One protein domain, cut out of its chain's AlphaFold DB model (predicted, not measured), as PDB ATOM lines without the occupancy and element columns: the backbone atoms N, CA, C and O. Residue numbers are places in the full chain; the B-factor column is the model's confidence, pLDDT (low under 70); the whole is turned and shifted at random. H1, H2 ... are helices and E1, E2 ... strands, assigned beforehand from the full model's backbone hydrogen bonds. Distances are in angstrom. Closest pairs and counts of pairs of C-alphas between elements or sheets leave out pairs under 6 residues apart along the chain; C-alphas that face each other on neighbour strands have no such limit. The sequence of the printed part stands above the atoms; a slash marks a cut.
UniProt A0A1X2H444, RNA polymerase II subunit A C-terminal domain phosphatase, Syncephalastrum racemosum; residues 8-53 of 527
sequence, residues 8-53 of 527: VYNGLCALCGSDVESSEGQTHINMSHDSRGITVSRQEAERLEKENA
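Overview. This is residues 8 to 53 of the 527 residues of the protein "RNA polymerase II subunit A C-terminal domain phosphatase" of Syncephalastrum racemosum (UniProt A0A1X2H444). A small, two-stranded hairpin, E1 and E2, forms the middle of the model, with a long winding stretch without named elements, residues 8 to 27, on one side of it. On the other side the single helix H1 leaves the end of E2 and runs away from the hairpin. The printed part has 46 residues with two named strands and one named helix, in the order E1, E2, H1; the sheet order is E1 - E2, antiparallel. The class is mixed, helices and strands, with under half of the residues, 19, in named elements. The whole is only just compact, close to loose, with a radius of gyration of the C-alphas of 11.0 A, and spans 33 by 22 by 17 A.

Along the chain. Residues 8 to 27 begin with C-alpha 8 at (163.630, 134.032, 109.229). E1 is residues 28 to 30, 6.7 A long, from C-alpha 28 at (165.278, 136.536, 116.439). E2 is residues 38 to 41, 10.5 A long. H1 is residues 42 to 53, 16.3 A long, ending with C-alpha 53 at (153.120, 153.428, 115.914).

Arrangement. E1 and E2 form a hairpin, antiparallel at 137 degrees between directions. C-alphas 30 and 39 face each other at 4.3 A. N 29 and O 40 are 2.8 A apart, and N 40 and O 29 2.9 A, both within hydrogen-bond range. The closest C-alphas of E1 and H1, those of Ile 29 and Arg 42, are 6.5 A apart. In H1 every O i to N i+4 pair is within hydrogen-bond range.

Size, cuts and confidence. The C-alphas farthest apart, those of Ser 22 and Ala 53, are 33.0 A apart. The printed part has no cut. The link from E1 to E2 is short, and that from E2 to H1 is tight. The mean pLDDT of the printed part is 77.5; residues 21 to 27 and 34 to 37 are under 70.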
ATOM      1  N   VAL A   8     163.402 135.470 109.098       82.94
ATOM      2  CA  VAL A   8     163.630 134.032 109.229       82.94
ATOM      3  C   VAL A   8     162.296 133.298 109.306       82.94
ATOM      4  O   VAL A   8     161.346 133.747 109.941       82.94
ATOM      5  N   TYR A   9     162.219 132.163 108.623       84.25
ATOM      6  CA  TYR A   9     161.079 131.261 108.611       84.25
ATOM      7  C   TYR A   9     161.579 129.837 108.836       84.25
ATOM      8  O   TYR A   9     162.281 129.293 107.983       84.25
ATOM      9  N   ASN A  10     161.223 129.233 109.974       78.81
ATOM     10  CA  ASN A  10     161.656 127.881 110.363       78.81
ATOM     11  C   ASN A  10     163.178 127.673 110.220       78.81
ATOM     12  O   ASN A  10     163.618 126.768 109.513       78.81
ATOM     13  N   GLY A  11     163.970 128.573 110.808       77.69
ATOM     14  CA  GLY A  11     165.437 128.500 110.783       77.69
ATOM     15  C   GLY A  11     166.090 128.941 109.467       77.69
ATOM     16  O   GLY A  11     167.303 129.111 109.414       77.69
ATOM     17  N   LEU A  12     165.313 129.199 108.409       84.25
ATOM     18  CA  LEU A  12     165.830 129.623 107.105       84.25
ATOM     19  C   LEU A  12     165.564 131.104 106.854       84.25
ATOM     20  O   LEU A  12     164.450 131.593 107.037       84.25
ATOM     21  N   CYS A  13     166.556 131.827 106.345       85.50
ATOM     22  CA  CYS A  13     166.346 133.199 105.914       85.50
ATOM     23  C   CYS A  13     165.396 133.257 104.714       85.50
ATOM     24  O   CYS A  13     165.651 132.658 103.667       85.50
ATOM     25  N   ALA A  14     164.336 134.057 104.830       86.12
ATOM     26  CA  ALA A  14     163.325 134.218 103.789       86.12
ATOM     27  C   ALA A  14     163.854 134.898 102.508       86.12
ATOM     28  O   ALA A  14     163.195 134.846 101.471       86.12
ATOM     29  N   LEU A  15     165.029 135.540 102.569       85.94
ATOM     30  CA  LEU A  15     165.629 136.274 101.451       85.94
ATOM     31  C   LEU A  15     166.689 135.462 100.699       85.94
ATOM     32  O   LEU A  15     166.660 135.408  99.471       85.94
ATOM     33  N   CYS A  16     167.636 134.846 101.413       87.94
ATOM     34  CA  CYS A  16     168.741 134.103 100.794       87.94
ATOM     35  C   CYS A  16     168.598 132.576 100.886       87.94
ATOM     36  O   CYS A  16     169.328 131.868 100.195       87.94
ATOM     37  N   GLY A  17     167.681 132.066 101.713       83.94
ATOM     38  CA  GLY A  17     167.484 130.632 101.944       83.94
ATOM     39  C   GLY A  17     168.573 129.962 102.786       83.94
ATOM     40  O   GLY A  17     168.569 128.740 102.902       83.94
ATOM     41  N   SER A  18     169.515 130.730 103.342       83.75
ATOM     42  CA  SER A  18     170.559 130.210 104.230       83.75
ATOM     43  C   SER A  18     169.992 129.837 105.598       83.75
ATOM     44  O   SER A  18     169.062 130.481 106.081       83.75
ATOM     45  N   ASP A  19     170.577 128.806 106.202       82.56
ATOM     46  CA  ASP A  19     170.289 128.372 107.567       82.56
ATOM     47  C   ASP A  19     170.883 129.367 108.574       82.56
ATOM     48  O   ASP A  19     172.076 129.677 108.522       82.56
ATOM     49  N   VAL A  20     170.029 129.896 109.448       77.19
ATOM     50  CA  VAL A  20     170.349 130.941 110.427       77.19
ATOM     51  C   VAL A  20     170.491 130.358 111.839       77.19
ATOM     52  O   VAL A  20     171.096 131.007 112.693       77.19
ATOM     53  N   GLU A  21     170.057 129.112 112.088       64.31
ATOM     54  CA  GLU A  21     170.191 128.455 113.407       64.31
ATOM     55  C   GLU A  21     171.660 128.259 113.811       64.31
ATOM     56  O   GLU A  21     171.989 128.200 114.992       64.31
ATOM     57  N   SER A  22     172.563 128.216 112.828       52.44
ATOM     58  CA  SER A  22     174.008 128.049 113.028       52.44
ATOM     59  C   SER A  22     174.782 129.345 113.319       52.44
ATOM     60  O   SER A  22     175.993 129.295 113.545       52.44
ATOM     61  N   SER A  23     174.120 130.508 113.305       54.16
ATOM     62  CA  SER A  23     174.770 131.798 113.557       54.16
ATOM     63  C   SER A  23     174.711 132.170 115.042       54.16
ATOM     64  O   SER A  23     173.745 132.754 115.528       54.16
ATOM     65  N   GLU A  24     175.758 131.809 115.789       44.59
ATOM     66  CA  GLU A  24     175.907 132.191 117.196       44.59
ATOM     67  C   GLU A  24     175.850 133.727 117.343       44.59
ATOM     68  O   GLU A  24     176.732 134.441 116.862       44.59
ATOM     69  N   GLY A  25     174.795 134.241 117.990       53.25
ATOM     70  CA  GLY A  25     174.701 135.640 118.433       53.25
ATOM     71  C   GLY A  25     173.512 136.470 117.929       53.25
ATOM     72  O   GLY A  25     173.324 137.576 118.432       53.25
ATOM     73  N   GLN A  26     172.686 135.993 116.986       56.78
ATOM     74  CA  GLN A  26     171.491 136.736 116.539       56.78
ATOM     75  C   GLN A  26     170.193 136.171 117.134       56.78
ATOM     76  O   GLN A  26     169.625 135.195 116.639       56.78
ATOM     77  N   THR A  27     169.682 136.829 118.177       67.50
ATOM     78  CA  THR A  27     168.350 136.551 118.723       67.50
ATOM     79  C   THR A  27     167.274 137.084 117.772       67.50
ATOM     80  O   THR A  27     167.249 138.265 117.418       67.50
ATOM     81  N   HIS A  28     166.391 136.193 117.322       75.19
ATOM     82  CA  HIS A  28     165.278 136.536 116.439       75.19
ATOM     83  C   HIS A  28     163.970 136.607 117.235       75.19
ATOM     84  O   HIS A  28     163.692 135.756 118.077       75.19
ATOM     85  N   ILE A  29     163.155 137.621 116.956       79.75
ATOM     86  CA  ILE A  29     161.914 137.935 117.665       79.75
ATOM     87  C   ILE A  29     160.723 137.429 116.854       79.75
ATOM     88  O   ILE A  29     160.608 137.708 115.660       79.75
ATOM     89  N   ASN A  30     159.810 136.699 117.494       77.94
ATOM     90  CA  ASN A  30     158.570 136.260 116.860       77.94
ATOM     91  C   ASN A  30     157.570 137.423 116.760       77.94
ATOM     92  O   ASN A  30     156.994 137.844 117.761       77.94
ATOM     93  N   MET A  31     157.333 137.895 115.534       75.25
ATOM     94  CA  MET A  31     156.405 138.995 115.246       75.25
ATOM     95  C   MET A  31     155.022 138.521 114.782       75.25
ATOM     96  O   MET A  31     154.144 139.347 114.533       75.25
ATOM     97  N   SER A  32     154.794 137.210 114.637       70.19
ATOM     98  CA  SER A  32     153.502 136.674 114.206       70.19
ATOM     99  C   SER A  32     152.574 136.393 115.389       70.19
ATOM    100  O   SER A  32     152.997 135.994 116.473       70.19
ATOM    101  N   HIS A  33     151.269 136.568 115.172       71.31
ATOM    102  CA  HIS A  33     150.208 136.131 116.095       71.31
ATOM    103  C   HIS A  33     149.805 134.662 115.871       71.31
ATOM    104  O   HIS A  33     148.768 134.214 116.345       71.31
ATOM    105  N   ASP A  34     150.579 133.924 115.078       62.84
ATOM    106  CA  ASP A  34     150.352 132.520 114.764       62.84
ATOM    107  C   ASP A  34     151.654 131.720 114.895       62.84
ATOM    108  O   ASP A  34     152.759 132.269 114.900       62.84
ATOM    109  N   SER A  35     151.524 130.400 114.995       58.97
ATOM    110  CA  SER A  35     152.647 129.468 115.150       58.97
ATOM    111  C   SER A  35     153.417 129.221 113.847       58.97
ATOM    112  O   SER A  35     154.042 128.175 113.698       58.97
ATOM    113  N   ARG A  36     153.366 130.137 112.865       61.88
ATOM    114  CA  ARG A  36     154.017 129.940 111.557       61.88
ATOM    115  C   ARG A  36     155.533 130.138 111.585       61.88
ATOM    116  O   ARG A  36     156.153 130.034 110.538       61.88
ATOM    117  N   GLY A  37     156.128 130.414 112.745       64.50
ATOM    118  CA  GLY A  37     157.584 130.418 112.898       64.50
ATOM    119  C   GLY A  37     158.292 131.517 112.101       64.50
ATOM    120  O   GLY A  37     159.452 131.338 111.736       64.50
ATOM    121  N   ILE A  38     157.599 132.627 111.803       78.75
ATOM    122  CA  ILE A  38     158.236 133.823 111.244       78.75
ATOM    123  C   ILE A  38     158.846 134.608 112.399       78.75
ATOM    124  O   ILE A  38     158.136 135.105 113.277       78.75
ATOM    125  N   THR A  39     160.160 134.749 112.368       83.25
ATOM    126  CA  THR A  39     160.907 135.585 113.295       83.25
ATOM    127  C   THR A  39     161.697 136.631 112.517       83.25
ATOM    128  O   THR A  39     161.974 136.475 111.326       83.25
ATOM    129  N   VAL A  40     162.010 137.746 113.163       84.69
ATOM    130  CA  VAL A  40     162.777 138.835 112.553       84.69
ATOM    131  C   VAL A  40     163.906 139.269 113.472       84.69
ATOM    132  O   VAL A  40     163.864 139.020 114.676       84.69
ATOM    133  N   SER A  41     164.919 139.927 112.924       85.50
ATOM    134  CA  SER A  41     165.962 140.547 113.740       85.50
ATOM    135  C   SER A  41     165.381 141.655 114.631       85.50
ATOM    136  O   SER A  41     164.357 142.259 114.309       85.50
ATOM    137  N   ARG A  42     166.057 141.983 115.741       84.50
ATOM    138  CA  ARG A  42     165.650 143.101 116.614       84.50
ATOM    139  C   ARG A  42     165.507 144.425 115.852       84.50
ATOM    140  O   ARG A  42     164.525 145.131 116.040       84.50
ATOM    141  N   GLN A  43     166.443 144.726 114.951       85.44
ATOM    142  CA  GLN A  43     166.402 145.948 114.143       85.44
ATOM    143  C   GLN A  43     165.159 146.007 113.242       85.44
ATOM    144  O   GLN A  43     164.545 147.063 113.088       85.44
ATOM    145  N   GLU A  44     164.770 144.874 112.654       86.00
ATOM    146  CA  GLU A  44     163.573 144.802 111.819       86.00
ATOM    147  C   GLU A  44     162.289 144.870 112.660       86.00
ATOM    148  O   GLU A  44     161.327 145.530 112.259       86.00
ATOM    149  N   ALA A  45     162.283 144.278 113.860       86.19
ATOM    150  CA  ALA A  45     161.181 144.422 114.812       86.19
ATOM    151  C   ALA A  45     160.951 145.897 115.192       86.19
ATOM    152  O   ALA A  45     159.827 146.385 115.083       86.19
ATOM    153  N   GLU A  46     162.013 146.630 115.541       88.31
ATOM    154  CA  GLU A  46     161.951 148.066 115.858       88.31
ATOM    155  C   GLU A  46     161.411 148.895 114.682       88.31
ATOM    156  O   GLU A  46     160.592 149.802 114.869       88.31
ATOM    157  N   ARG A  47     161.830 148.577 113.448       90.19
ATOM    158  CA  ARG A  47     161.333 149.248 112.239       90.19
ATOM    159  C   ARG A  47     159.831 149.018 112.052       90.19
ATOM    160  O   ARG A  47     159.094 149.982 111.837       90.19
ATOM    161  N   LEU A  48     159.376 147.766 112.156       86.50
ATOM    162  CA  LEU A  48     157.963 147.391 112.022       86.50
ATOM    163  C   LEU A  48     157.091 148.023 113.112       86.50
ATOM    164  O   LEU A  48     155.975 148.470 112.838       86.50
ATOM    165  N   GLU A  49     157.584 148.085 114.346       87.75
ATOM    166  CA  GLU A  49     156.880 148.752 115.436       87.75
ATOM    167  C   GLU A  49     156.773 150.253 115.233       87.75
ATOM    168  O   GLU A  49     155.694 150.812 115.428       87.75
ATOM    169  N   LYS A  50     157.852 150.907 114.795       90.19
ATOM    170  CA  LYS A  50     157.826 152.337 114.495       90.19
ATOM    171  C   LYS A  50     156.788 152.657 113.418       90.19
ATOM    172  O   LYS A  50     155.994 153.577 113.595       90.19
ATOM    173  N   GLU A  51     156.740 151.872 112.343       91.88
ATOM    174  CA  GLU A  51     155.731 152.029 111.285       91.88
ATOM    175  C   GLU A  51     154.307 151.799 111.807       91.88
ATOM    176  O   GLU A  51     153.376 152.535 111.460       91.88
ATOM    177  N   ASN A  52     154.121 150.809 112.683       90.81
ATOM    178  CA  ASN A  52     152.839 150.578 113.341       90.81
ATOM    179  C   ASN A  52     152.437 151.739 114.257       90.81
ATOM    180  O   ASN A  52     151.285 152.170 114.198       90.81
ATOM    181  N   ALA A  53     153.359 152.276 115.054       93.12
ATOM    182  CA  ALA A  53     153.120 153.428 115.914       93.12
ATOM    183  C   ALA A  53     152.740 154.667 115.088       93.12
ATOM    184  O   ALA A  53     151.736 155.314 115.376       93.12
TER     185      ALA A  53